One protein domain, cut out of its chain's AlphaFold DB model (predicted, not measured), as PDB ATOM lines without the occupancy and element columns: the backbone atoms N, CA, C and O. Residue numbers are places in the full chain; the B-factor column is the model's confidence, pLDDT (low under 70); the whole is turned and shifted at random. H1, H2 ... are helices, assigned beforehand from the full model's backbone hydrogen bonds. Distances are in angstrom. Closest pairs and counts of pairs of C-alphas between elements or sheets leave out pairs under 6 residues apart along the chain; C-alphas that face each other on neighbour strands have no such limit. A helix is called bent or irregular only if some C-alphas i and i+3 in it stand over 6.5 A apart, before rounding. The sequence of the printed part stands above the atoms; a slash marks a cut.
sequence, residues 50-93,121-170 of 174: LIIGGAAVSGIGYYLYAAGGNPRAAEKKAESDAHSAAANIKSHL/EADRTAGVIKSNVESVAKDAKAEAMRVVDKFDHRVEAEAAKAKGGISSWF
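Overview. This is residues 50 to 93 and 121 to 170 of the 174 residues of an uncharacterized protein of Gibberella moniliformis (strain M3125 / FGSC 7600) (UniProt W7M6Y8). One very long helix, H3, makes the longest axis, and two shorter helices, H1 and H2, meet near a tight link to make a corner from which their far ends stick out. H3 hooks near its first residues, with a kink of 61 degrees near residue 128, and stands free along its whole length. The printed part has 94 residues with three named helices, in the order H1, H2, H3, and no named strand; the class is all helix. It is extended, with a radius of gyration of the C-alphas of 22.2 A, and its C-alphas span 65 by 43 by 25 A, only just elongated.

Along the chain. H1 is residues 50 to 66, 23.6 A from first to last C-alpha, and begins at C-alpha 50 (-74.931, 25.402, 20.341). H2 is residues 71 to 92, 30.9 A long, from C-alpha 71 (-72.660, 9.127, 37.412). H3 is residues 121 to 170, 66.1 A long, and ends at C-alpha 170 (-26.727, 24.988, 21.688). H3 is neither bent nor irregular, but only just: C-alphas 124 and 127 are 6.2 A apart.

Arrangement. H1 and H2 touch, through residues 63 to 66 of H1 and 71 to 78 of H2 alone; their closest C-alphas, of Tyr 63 and Ala 74, are 5.0 A apart. They run opposite ways at a steep tilt of 68 degrees, only just short of about perpendicular. H3 is apart from H1 and from H2. Every O i to N i+4 pair is within hydrogen-bond range in H1 and H2; in H3, 41 of 46 are.

Size, cuts and confidence. The C-alphas farthest apart, of Arg 124 and Phe 170, are 66.4 A apart. Residues 94 to 120 are not printed, and C-alphas 93 and 121 are 36.4 A apart across this cut. The link from H1 to H2 is tight. The mean pLDDT of the printed part is 74.4; 29 residues are under 70, among them 125 to 132 and 156 to 170.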
ATOM      1  N   LEU A  50     -76.337  25.769  20.173       83.31
ATOM      2  CA  LEU A  50     -74.931  25.402  20.341       83.31
ATOM      3  C   LEU A  50     -74.392  25.869  21.699       83.31
ATOM      4  O   LEU A  50     -73.677  25.128  22.360       83.31
ATOM      5  N   ILE A  51     -74.783  27.060  22.151       80.31
ATOM      6  CA  ILE A  51     -74.439  27.598  23.471       80.31
ATOM      7  C   ILE A  51     -75.135  26.792  24.570       80.31
ATOM      8  O   ILE A  51     -74.480  26.393  25.524       80.31
ATOM      9  N   ILE A  52     -76.433  26.507  24.428       82.62
ATOM     10  CA  ILE A  52     -77.188  25.694  25.392       82.62
ATOM     11  C   ILE A  52     -76.631  24.268  25.428       82.62
ATOM     12  O   ILE A  52     -76.351  23.750  26.505       82.62
ATOM     13  N   GLY A  53     -76.413  23.650  24.263       83.56
ATOM     14  CA  GLY A  53     -75.824  22.315  24.163       83.56
ATOM     15  C   GLY A  53     -74.411  22.263  24.744       83.56
ATOM     16  O   GLY A  53     -74.095  21.370  25.524       83.56
ATOM     17  N   GLY A  54     -73.583  23.265  24.441       86.75
ATOM     18  CA  GLY A  54     -72.241  23.408  25.000       86.75
ATOM     19  C   GLY A  54     -72.255  23.580  26.518       86.75
ATOM     20  O   GLY A  54     -71.498  22.905  27.213       86.75
ATOM     21  N   ALA A  55     -73.143  24.418  27.054       83.38
ATOM     22  CA  ALA A  55     -73.294  24.611  28.493       83.38
ATOM     23  C   ALA A  55     -73.751  23.326  29.200       83.38
ATOM     24  O   ALA A  55     -73.193  22.977  30.238       83.38
ATOM     25  N   ALA A  56     -74.700  22.583  28.618       82.12
ATOM     26  CA  ALA A  56     -75.173  21.316  29.170       82.12
ATOM     27  C   ALA A  56     -74.052  20.264  29.229       82.12
ATOM     28  O   ALA A  56     -73.820  19.678  30.285       82.12
ATOM     29  N   VAL A  57     -73.303  20.073  28.134       83.75
ATOM     30  CA  VAL A  57     -72.156  19.145  28.103       83.75
ATOM     31  C   VAL A  57     -71.072  19.574  29.092       83.75
ATOM     32  O   VAL A  57     -70.546  18.734  29.819       83.75
ATOM     33  N   SER A  58     -70.776  20.873  29.172       84.38
ATOM     34  CA  SER A  58     -69.787  21.402  30.120       84.38
ATOM     35  C   SER A  58     -70.211  21.163  31.571       84.38
ATOM     36  O   SER A  58     -69.396  20.745  32.388       84.38
ATOM     37  N   GLY A  59     -71.491  21.378  31.891       84.19
ATOM     38  CA  GLY A  59     -72.036  21.169  33.232       84.19
ATOM     39  C   GLY A  59     -72.044  19.696  33.640       84.19
ATOM     40  O   GLY A  59     -71.538  19.351  34.707       84.19
ATOM     41  N   ILE A  60     -72.544  18.812  32.771       85.06
ATOM     42  CA  ILE A  60     -72.551  17.361  33.019       85.06
ATOM     43  C   ILE A  60     -71.113  16.840  33.142       85.06
ATOM     44  O   ILE A  60     -70.807  16.096  34.072       85.06
ATOM     45  N   GLY A  61     -70.217  17.264  32.247       82.94
ATOM     46  CA  GLY A  61     -68.805  16.893  32.271       82.94
ATOM     47  C   GLY A  61     -68.095  17.348  33.546       82.94
ATOM     48  O   GLY A  61     -67.343  16.567  34.125       82.94
ATOM     49  N   TYR A  62     -68.376  18.562  34.032       87.94
ATOM     50  CA  TYR A  62     -67.808  19.081  35.276       87.94
ATOM     51  C   TYR A  62     -68.208  18.233  36.486       87.94
ATOM     52  O   TYR A  62     -67.337  17.801  37.239       87.94
ATOM     53  N   TYR A  63     -69.501  17.933  36.653       81.25
ATOM     54  CA  TYR A  63     -69.957  17.112  37.780       81.25
ATOM     55  C   TYR A  63     -69.499  15.661  37.663       81.25
ATOM     56  O   TYR A  63     -69.115  15.068  38.669       81.25
ATOM     57  N   LEU A  64     -69.472  15.096  36.455       83.12
ATOM     58  CA  LEU A  64     -68.975  13.740  36.236       83.12
ATOM     59  C   LEU A  64     -67.472  13.635  36.534       83.12
ATOM     60  O   LEU A  64     -67.047  12.685  37.190       83.12
ATOM     61  N   TYR A  65     -66.678  14.632  36.134       81.88
ATOM     62  CA  TYR A  65     -65.253  14.724  36.457       81.88
ATOM     63  C   TYR A  65     -65.023  14.926  37.962       81.88
ATOM     64  O   TYR A  65     -64.271  14.176  38.583       81.88
ATOM     65  N   ALA A  66     -65.738  15.868  38.581       84.06
ATOM     66  CA  ALA A  66     -65.660  16.150  40.016       84.06
ATOM     67  C   ALA A  66     -66.179  14.997  40.900       84.06
ATOM     68  O   ALA A  66     -65.917  14.958  42.109       84.06
ATOM     69  N   ALA A  67     -66.935  14.063  40.324       84.94
ATOM     70  CA  ALA A  67     -67.395  12.834  40.960       84.94
ATOM     71  C   ALA A  67     -66.498  11.617  40.669       84.94
ATOM     72  O   ALA A  67     -66.865  10.495  41.019       84.94
ATOM     73  N   GLY A  68     -65.342  11.812  40.026       82.25
ATOM     74  CA  GLY A  68     -64.397  10.734  39.722       82.25
ATOM     75  C   GLY A  68     -64.913   9.747  38.674       82.25
ATOM     76  O   GLY A  68     -64.549   8.576  38.702       82.25
ATOM     77  N   GLY A  69     -65.800  10.191  37.780       80.44
ATOM     78  CA  GLY A  69     -66.403   9.361  36.737       80.44
ATOM     79  C   GLY A  69     -67.616   8.546  37.190       80.44
ATOM     80  O   GLY A  69     -68.155   7.784  36.391       80.44
ATOM     81  N   ASN A  70     -68.082   8.694  38.437       84.81
ATOM     82  CA  ASN A  70     -69.275   7.995  38.909       84.81
ATOM     83  C   ASN A  70     -70.548   8.829  38.648       84.81
ATOM     84  O   ASN A  70     -70.734   9.868  39.292       84.81
ATOM     85  N   PRO A  71     -71.465   8.369  37.775       83.38
ATOM     86  CA  PRO A  71     -72.660   9.127  37.412       83.38
ATOM     87  C   PRO A  71     -73.611   9.343  38.593       83.38
ATOM     88  O   PRO A  71     -74.158  10.430  38.738       83.38
ATOM     89  N   ARG A  72     -73.753   8.362  39.496       86.44
ATOM     90  CA  ARG A  72     -74.623   8.501  40.678       86.44
ATOM     91  C   ARG A  72     -74.078   9.509  41.681       86.44
ATOM     92  O   ARG A  72     -74.842  10.216  42.330       86.44
ATOM     93  N   ALA A  73     -72.758   9.569  41.835       85.38
ATOM     94  CA  ALA A  73     -72.129  10.554  42.708       85.38
ATOM     95  C   ALA A  73     -72.181  11.966  42.098       85.38
ATOM     96  O   ALA A  73     -72.350  12.939  42.831       85.38
ATOM     97  N   ALA A  74     -72.082  12.071  40.770       84.25
ATOM     98  CA  ALA A  74     -72.253  13.322  40.038       84.25
ATOM     99  C   ALA A  74     -73.671  13.873  40.200       84.25
ATOM    100  O   ALA A  74     -73.830  15.035  40.552       84.25
ATOM    101  N   GLU A  75     -74.679  13.019  40.020       84.06
ATOM    102  CA  GLU A  75     -76.091  13.352  40.208       84.06
ATOM    103  C   GLU A  75     -76.364  13.827  41.638       84.06
ATOM    104  O   GLU A  75     -76.856  14.932  41.829       84.06
ATOM    105  N   LYS A  76     -75.912  13.075  42.650       87.62
ATOM    106  CA  LYS A  76     -76.031  13.461  44.067       87.62
ATOM    107  C   LYS A  76     -75.422  14.833  44.372       87.62
ATOM    108  O   LYS A  76     -76.014  15.613  45.116       87.62
ATOM    109  N   LYS A  77     -74.229  15.122  43.836       84.00
ATOM    110  CA  LYS A  77     -73.574  16.428  44.011       84.00
ATOM    111  C   LYS A  77     -74.336  17.530  43.285       84.00
ATOM    112  O   LYS A  77     -74.612  18.557  43.888       84.00
ATOM    113  N   ALA A  78     -74.711  17.299  42.030       87.25
ATOM    114  CA  ALA A  78     -75.457  18.263  41.235       87.25
ATOM    115  C   ALA A  78     -76.812  18.597  41.872       87.25
ATOM    116  O   ALA A  78     -77.162  19.768  41.962       87.25
ATOM    117  N   GLU A  79     -77.545  17.601  42.375       85.50
ATOM    118  CA  GLU A  79     -78.788  17.796  43.126       85.50
ATOM    119  C   GLU A  79     -78.556  18.606  44.403       85.50
ATOM    120  O   GLU A  79     -79.277  19.568  44.663       85.50
ATOM    121  N   SER A  80     -77.539  18.249  45.192       87.69
ATOM    122  CA  SER A  80     -77.194  18.950  46.432       87.69
ATOM    123  C   SER A  80     -76.855  20.422  46.182       87.69
ATOM    124  O   SER A  80     -77.373  21.314  46.863       87.69
ATOM    125  N   ASP A  81     -76.018  20.684  45.183       86.44
ATOM    126  CA  ASP A  81     -75.588  22.030  44.814       86.44
ATOM    127  C   ASP A  81     -76.745  22.819  44.199       86.44
ATOM    128  O   ASP A  81     -76.928  23.989  44.531       86.44
ATOM    129  N   ALA A  82     -77.594  22.186  43.385       86.31
ATOM    130  CA  ALA A  82     -78.794  22.808  42.834       86.31
ATOM    131  C   ALA A  82     -79.802  23.176  43.930       86.31
ATOM    132  O   ALA A  82     -80.322  24.289  43.929       86.31
ATOM    133  N   HIS A  83     -80.050  22.287  44.897       85.75
ATOM    134  CA  HIS A  83     -80.925  22.567  46.036       85.75
ATOM    135  C   HIS A  83     -80.381  23.705  46.898       85.75
ATOM    136  O   HIS A  83     -81.131  24.604  47.279       85.75
ATOM    137  N   SER A  84     -79.077  23.691  47.168       84.88
ATOM    138  CA  SER A  84     -78.414  24.727  47.957       84.88
ATOM    139  C   SER A  84     -78.422  26.067  47.227       84.88
ATOM    140  O   SER A  84     -78.774  27.088  47.815       84.88
ATOM    141  N   ALA A  85     -78.104  26.090  45.934       84.44
ATOM    142  CA  ALA A  85     -78.157  27.291  45.111       84.44
ATOM    143  C   ALA A  85     -79.587  27.834  45.010       84.44
ATOM    144  O   ALA A  85     -79.799  29.024  45.218       84.44
ATOM    145  N   ALA A  86     -80.580  26.975  44.776       79.94
ATOM    146  CA  ALA A  86     -81.982  27.373  44.715       79.94
ATOM    147  C   ALA A  86     -82.464  27.955  46.049       79.94
ATOM    148  O   ALA A  86     -83.125  28.993  46.062       79.94
ATOM    149  N   ALA A  87     -82.105  27.332  47.173       79.94
ATOM    150  CA  ALA A  87     -82.434  27.837  48.501       79.94
ATOM    151  C   ALA A  87     -81.762  29.190  48.781       79.94
ATOM    152  O   ALA A  87     -82.420  30.092  49.295       79.94
ATOM    153  N   ASN A  88     -80.494  29.354  48.392       78.69
ATOM    154  CA  ASN A  88     -79.744  30.597  48.571       78.69
ATOM    155  C   ASN A  88     -80.253  31.731  47.675       78.69
ATOM    156  O   ASN A  88     -80.422  32.852  48.142       78.69
ATOM    157  N   ILE A  89     -80.557  31.453  46.408       75.50
ATOM    158  CA  ILE A  89     -81.167  32.429  45.497       75.50
ATOM    159  C   ILE A  89     -82.533  32.844  46.048       75.50
ATOM    160  O   ILE A  89     -82.829  34.032  46.147       75.50
ATOM    161  N   LYS A  90     -83.340  31.871  46.490       72.25
ATOM    162  CA  LYS A  90     -84.649  32.131  47.091       72.25
ATOM    163  C   LYS A  90     -84.555  32.940  48.388       72.25
ATOM    164  O   LYS A  90     -85.461  33.722  48.665       72.25
ATOM    165  N   SER A  91     -83.505  32.755  49.189       71.06
ATOM    166  CA  SER A  91     -83.319  33.483  50.449       71.06
ATOM    167  C   SER A  91     -82.745  34.890  50.261       71.06
ATOM    168  O   SER A  91     -83.050  35.761  51.069       71.06
ATOM    169  N   HIS A  92     -81.973  35.129  49.197       70.19
ATOM    170  CA  HIS A  92     -81.334  36.420  48.915       70.19
ATOM    171  C   HIS A  92     -82.119  37.316  47.951       70.19
ATOM    172  O   HIS A  92     -81.712  38.453  47.734       70.19
ATOM    173  N   LEU A  93     -83.235  36.851  47.381       67.44
ATOM    174  CA  LEU A  93     -84.142  37.682  46.585       67.44
ATOM    175  C   LEU A  93     -84.906  38.659  47.508       67.44
ATOM    176  O   LEU A  93     -85.770  38.219  48.277       67.44
ATOM    177  N   GLU A 121     -92.363  14.327  21.134       70.38
ATOM    178  CA  GLU A 121     -91.910  14.301  19.740       70.38
ATOM    179  C   GLU A 121     -90.505  13.702  19.603       70.38
ATOM    180  O   GLU A 121     -90.239  12.937  18.674       70.38
ATOM    181  N   ALA A 122     -89.625  13.967  20.567       66.44
ATOM    182  CA  ALA A 122     -88.300  13.382  20.658       66.44
ATOM    183  C   ALA A 122     -88.377  11.872  20.853       66.44
ATOM    184  O   ALA A 122     -87.612  11.195  20.194       66.44
ATOM    185  N   ASP A 123     -89.306  11.322  21.636       69.50
ATOM    186  CA  ASP A 123     -89.472   9.868  21.777       69.50
ATOM    187  C   ASP A 123     -89.876   9.199  20.456       69.50
ATOM    188  O   ASP A 123     -89.322   8.167  20.067       69.50
ATOM    189  N   ARG A 124     -90.792   9.820  19.704       70.62
ATOM    190  CA  ARG A 124     -91.184   9.329  18.370       70.62
ATOM    191  C   ARG A 124     -90.032   9.413  17.377       70.62
ATOM    192  O   ARG A 124     -89.834   8.508  16.567       70.62
ATOM    193  N   THR A 125     -89.255  10.485  17.458       63.19
ATOM    194  CA  THR A 125     -88.121  10.726  16.563       63.19
ATOM    195  C   THR A 125     -86.873   9.968  17.029       63.19
ATOM    196  O   THR A 125     -86.028   9.642  16.206       63.19
ATOM    197  N   ALA A 126     -86.771   9.584  18.303       60.88
ATOM    198  CA  ALA A 126     -85.642   8.876  18.902       60.88
ATOM    199  C   ALA A 126     -85.450   7.504  18.262       60.88
ATOM    200  O   ALA A 126     -84.313   7.100  18.048       60.88
ATOM    201  N   GLY A 127     -86.530   6.820  17.872       65.56
ATOM    202  CA  GLY A 127     -86.438   5.572  17.108       65.56
ATOM    203  C   GLY A 127     -85.716   5.739  15.762       65.56
ATOM    204  O   GLY A 127     -84.920   4.885  15.379       65.56
ATOM    205  N   VAL A 128     -85.931   6.867  15.077       67.19
ATOM    206  CA  VAL A 128     -85.328   7.203  13.768       67.19
ATOM    207  C   VAL A 128     -83.962   7.884  13.924       67.19
ATOM    208  O   VAL A 128     -83.065   7.738  13.094       67.19
ATOM    209  N   ILE A 129     -83.781   8.630  15.009       60.22
ATOM    210  CA  ILE A 129     -82.541   9.313  15.361       60.22
ATOM    211  C   ILE A 129     -81.527   8.303  15.869       60.22
ATOM    212  O   ILE A 129     -80.368   8.443  15.534       60.22
ATOM    213  N   LYS A 130     -81.907   7.258  16.608       61.97
ATOM    214  CA  LYS A 130     -80.961   6.268  17.144       61.97
ATOM    215  C   LYS A 130     -80.154   5.572  16.042       61.97
ATOM    216  O   LYS A 130     -78.954   5.387  16.210       61.97
ATOM    217  N   SER A 131     -80.773   5.249  14.905       65.25
ATOM    218  CA  SER A 131     -80.077   4.646  13.760       65.25
ATOM    219  C   SER A 131     -79.150   5.634  13.040       65.25
ATOM    220  O   SER A 131     -78.019   5.283  12.713       65.25
ATOM    221  N   ASN A 132     -79.582   6.886  12.855       66.38
ATOM    222  CA  ASN A 132     -78.758   7.936  12.243       66.38
ATOM    223  C   ASN A 132     -77.646   8.441  13.174       66.38
ATOM    224  O   ASN A 132     -76.528   8.680  12.737       66.38
ATOM    225  N   VAL A 133     -77.918   8.561  14.470       70.06
ATOM    226  CA  VAL A 133     -76.952   8.935  15.507       70.06
ATOM    227  C   VAL A 133     -75.920   7.850  15.672       70.06
ATOM    228  O   VAL A 133     -74.770   8.188  15.878       70.06
ATOM    229  N   GLU A 134     -76.257   6.568  15.545       65.88
ATOM    230  CA  GLU A 134     -75.227   5.536  15.587       65.88
ATOM    231  C   GLU A 134     -74.253   5.657  14.401       65.88
ATOM    232  O   GLU A 134     -73.050   5.509  14.604       65.88
ATOM    233  N   SER A 135     -74.724   5.994  13.193       67.62
ATOM    234  CA  SER A 135     -73.833   6.255  12.049       67.62
ATOM    235  C   SER A 135     -73.033   7.550  12.233       67.62
ATOM    236  O   SER A 135     -71.814   7.524  12.116       67.62
ATOM    237  N   VAL A 136     -73.682   8.653  12.618       62.91
ATOM    238  CA  VAL A 136     -73.031   9.954  12.840       62.91
ATOM    239  C   VAL A 136     -72.060   9.902  14.018       62.91
ATOM    240  O   VAL A 136     -70.989  10.491  13.960       62.91
ATOM    241  N   ALA A 137     -72.387   9.173  15.082       71.44
ATOM    242  CA  ALA A 137     -71.505   8.975  16.224       71.44
ATOM    243  C   ALA A 137     -70.337   8.056  15.870       71.44
ATOM    244  O   ALA A 137     -69.231   8.300  16.341       71.44
ATOM    245  N   LYS A 138     -70.539   7.021  15.042       76.19
ATOM    246  CA  LYS A 138     -69.437   6.196  14.523       76.19
ATOM    247  C   LYS A 138     -68.505   7.018  13.635       76.19
ATOM    248  O   LYS A 138     -67.296   6.938  13.833       76.19
ATOM    249  N   ASP A 139     -69.047   7.842  12.742       75.25
ATOM    250  CA  ASP A 139     -68.264   8.724  11.872       75.25
ATOM    251  C   ASP A 139     -67.524   9.795  12.676       75.25
ATOM    252  O   ASP A 139     -66.311   9.937  12.535       75.25
ATOM    253  N   ALA A 140     -68.203  10.468  13.608       73.75
ATOM    254  CA  ALA A 140     -67.592  11.448  14.502       73.75
ATOM    255  C   ALA A 140     -66.535  10.815  15.416       73.75
ATOM    256  O   ALA A 140     -65.489  11.411  15.657       73.75
ATOM    257  N   LYS A 141     -66.758   9.586  15.901       73.00
ATOM    258  CA  LYS A 141     -65.763   8.837  16.676       73.00
ATOM    259  C   LYS A 141     -64.563   8.471  15.807       73.00
ATOM    260  O   LYS A 141     -63.437   8.633  16.259       73.00
ATOM    261  N   ALA A 142     -64.775   8.013  14.576       79.88
ATOM    262  CA  ALA A 142     -63.698   7.685  13.646       79.88
ATOM    263  C   ALA A 142     -62.894   8.928  13.234       79.88
ATOM    264  O   ALA A 142     -61.674   8.861  13.105       79.88
ATOM    265  N   GLU A 143     -63.550  10.072  13.051       73.56
ATOM    266  CA  GLU A 143     -62.894  11.354  12.802       73.56
ATOM    267  C   GLU A 143     -62.126  11.836  14.037       73.56
ATOM    268  O   GLU A 143     -60.961  12.205  13.917       73.56
ATOM    269  N   ALA A 144     -62.711  11.727  15.233       74.56
ATOM    270  CA  ALA A 144     -62.038  12.040  16.488       74.56
ATOM    271  C   ALA A 144     -60.797  11.161  16.711       74.56
ATOM    272  O   ALA A 144     -59.741  11.694  17.037       74.56
ATOM    273  N   MET A 145     -60.876   9.846  16.466       76.50
ATOM    274  CA  MET A 145     -59.709   8.957  16.556       76.50
ATOM    275  C   MET A 145     -58.631   9.350  15.539       76.50
ATOM    276  O   MET A 145     -57.465   9.442  15.898       76.50
ATOM    277  N   ARG A 146     -59.008   9.707  14.302       77.88
ATOM    278  CA  ARG A 146     -58.052  10.218  13.303       77.88
ATOM    279  C   ARG A 146     -57.417  11.552  13.694       77.88
ATOM    280  O   ARG A 146     -56.269  11.800  13.337       77.88
ATOM    281  N   VAL A 147     -58.154  12.446  14.353       78.19
ATOM    282  CA  VAL A 147     -57.621  13.724  14.850       78.19
ATOM    283  C   VAL A 147     -56.650  13.483  16.003       78.19
ATOM    284  O   VAL A 147     -55.593  14.107  16.026       78.19
ATOM    285  N   VAL A 148     -56.970  12.554  16.905       74.00
ATOM    286  CA  VAL A 148     -56.080  12.135  17.995       74.00
ATOM    287  C   VAL A 148     -54.799  11.504  17.440       74.00
ATOM    288  O   VAL A 148     -53.719  11.946  17.816       74.00
ATOM    289  N   ASP A 149     -54.889  10.594  16.467       77.44
ATOM    290  CA  ASP A 149     -53.710   9.993  15.819       77.44
ATOM    291  C   ASP A 149     -52.843  11.046  15.104       77.44
ATOM    292  O   ASP A 149     -51.614  11.026  15.170       77.44
ATOM    293  N   LYS A 150     -53.473  12.018  14.426       75.62
ATOM    294  CA  LYS A 150     -52.756  13.137  13.791       75.62
ATOM    295  C   LYS A 150     -52.085  14.046  14.814       75.62
ATOM    296  O   LYS A 150     -51.036  14.606  14.507       75.62
ATOM    297  N   PHE A 151     -52.695  14.235  15.979       78.69
ATOM    298  CA  PHE A 151     -52.114  15.007  17.067       78.69
ATOM    299  C   PHE A 151     -50.896  14.287  17.648       78.69
ATOM    300  O   PHE A 151     -49.844  14.908  17.758       78.69
ATOM    301  N   ASP A 152     -50.995  12.982  17.903       70.75
ATOM    302  CA  ASP A 152     -49.897  12.168  18.435       70.75
ATOM    303  C   ASP A 152     -48.677  12.188  17.495       70.75
ATOM    304  O   ASP A 152     -47.583  12.602  17.878       70.75
ATOM    305  N   HIS A 153     -48.890  11.943  16.197       72.31
ATOM    306  CA  HIS A 153     -47.825  12.014  15.190       72.31
ATOM    307  C   HIS A 153     -47.252  13.438  15.016       72.31
ATOM    308  O   HIS A 153     -46.086  13.619  14.644       72.31
ATOM    309  N   ARG A 154     -48.052  14.491  15.237       74.44
ATOM    310  CA  ARG A 154     -47.562  15.880  15.211       74.44
ATOM    311  C   ARG A 154     -46.715  16.189  16.433       74.44
ATOM    312  O   ARG A 154     -45.678  16.817  16.260       74.44
ATOM    313  N   VAL A 155     -47.108  15.725  17.614       72.56
ATOM    314  CA  VAL A 155     -46.343  15.894  18.853       72.56
ATOM    315  C   VAL A 155     -45.026  15.132  18.778       72.56
ATOM    316  O   VAL A 155     -44.001  15.704  19.125       72.56
ATOM    317  N   GLU A 156     -44.994  13.914  18.238       64.62
ATOM    318  CA  GLU A 156     -43.733  13.203  17.995       64.62
ATOM    319  C   GLU A 156     -42.836  13.946  16.991       64.62
ATOM    320  O   GLU A 156     -41.639  14.128  17.227       64.62
ATOM    321  N   ALA A 157     -43.406  14.445  15.889       65.56
ATOM    322  CA  ALA A 157     -42.660  15.200  14.884       65.56
ATOM    323  C   ALA A 157     -42.165  16.562  15.405       65.56
ATOM    324  O   ALA A 157     -41.074  17.005  15.034       65.56
ATOM    325  N   GLU A 158     -42.937  17.240  16.253       64.25
ATOM    326  CA  GLU A 158     -42.550  18.496  16.898       64.25
ATOM    327  C   GLU A 158     -41.581  18.272  18.054       64.25
ATOM    328  O   GLU A 158     -40.645  19.048  18.189       64.25
ATOM    329  N   ALA A 159     -41.699  17.183  18.812       60.50
ATOM    330  CA  ALA A 159     -40.719  16.792  19.821       60.50
ATOM    331  C   ALA A 159     -39.370  16.434  19.174       60.50
ATOM    332  O   ALA A 159     -38.319  16.867  19.650       60.50
ATOM    333  N   ALA A 160     -39.381  15.722  18.042       59.47
ATOM    334  CA  ALA A 160     -38.180  15.443  17.256       59.47
ATOM    335  C   ALA A 160     -37.563  16.727  16.669       59.47
ATOM    336  O   ALA A 160     -36.344  16.911  16.724       59.47
ATOM    337  N   LYS A 161     -38.388  17.658  16.168       60.12
ATOM    338  CA  LYS A 161     -37.931  18.972  15.681       60.12
ATOM    339  C   LYS A 161     -37.468  19.906  16.796       60.12
ATOM    340  O   LYS A 161     -36.514  20.640  16.580       60.12
ATOM    341  N   ALA A 162     -38.072  19.868  17.978       57.75
ATOM    342  CA  ALA A 162     -37.635  20.631  19.141       57.75
ATOM    343  C   ALA A 162     -36.291  20.097  19.655       57.75
ATOM    344  O   ALA A 162     -35.379  20.879  19.913       57.75
ATOM    345  N   LYS A 163     -36.101  18.770  19.692       56.22
ATOM    346  CA  LYS A 163     -34.814  18.159  20.053       56.22
ATOM    347  C   LYS A 163     -33.708  18.458  19.028       56.22
ATOM    348  O   LYS A 163     -32.570  18.671  19.431       56.22
ATOM    349  N   GLY A 164     -34.026  18.515  17.730       54.31
ATOM    350  CA  GLY A 164     -33.070  18.884  16.672       54.31
ATOM    351  C   GLY A 164     -32.823  20.393  16.520       54.31
ATOM    352  O   GLY A 164     -31.715  20.820  16.211       54.31
ATOM    353  N   GLY A 165     -33.839  21.225  16.757       55.19
ATOM    354  CA  GLY A 165     -33.757  22.683  16.639       55.19
ATOM    355  C   GLY A 165     -33.031  23.334  17.814       55.19
ATOM    356  O   GLY A 165     -32.239  24.252  17.615       55.19
ATOM    357  N   ILE A 166     -33.229  22.818  19.033       55.62
ATOM    358  CA  ILE A 166     -32.539  23.316  20.230       55.62
ATOM    359  C   ILE A 166     -31.069  22.856  20.247       55.62
ATOM    360  O   ILE A 166     -30.201  23.625  20.658       55.62
ATOM    361  N   SER A 167     -30.743  21.658  19.736       51.16
ATOM    362  CA  SER A 167     -29.347  21.198  19.631       51.16
ATOM    363  C   SER A 167     -28.537  21.952  18.570       51.16
ATOM    364  O   SER A 167     -27.337  22.134  18.747       51.16
ATOM    365  N   SER A 168     -29.183  22.454  17.512       53.59
ATOM    366  CA  SER A 168     -28.541  23.314  16.508       53.59
ATOM    367  C   SER A 168     -28.167  24.691  17.081       53.59
ATOM    368  O   SER A 168     -27.115  25.235  16.758       53.59
ATOM    369  N   TRP A 169     -28.974  25.223  18.008       60.66
ATOM    370  CA  TRP A 169     -28.680  26.488  18.694       60.66
ATOM    371  C   TRP A 169     -27.648  26.338  19.827       60.66
ATOM    372  O   TRP A 169     -26.820  27.221  20.023       60.66
ATOM    373  N   PHE A 170     -27.657  25.222  20.568       62.88
ATOM    374  CA  PHE A 170     -26.727  24.988  21.688       62.88
ATOM    375  C   PHE A 170     -25.439  24.224  21.321       62.88
ATOM    376  O   PHE A 170     -24.528  24.159  22.142       62.88
TER     377      PHE A 170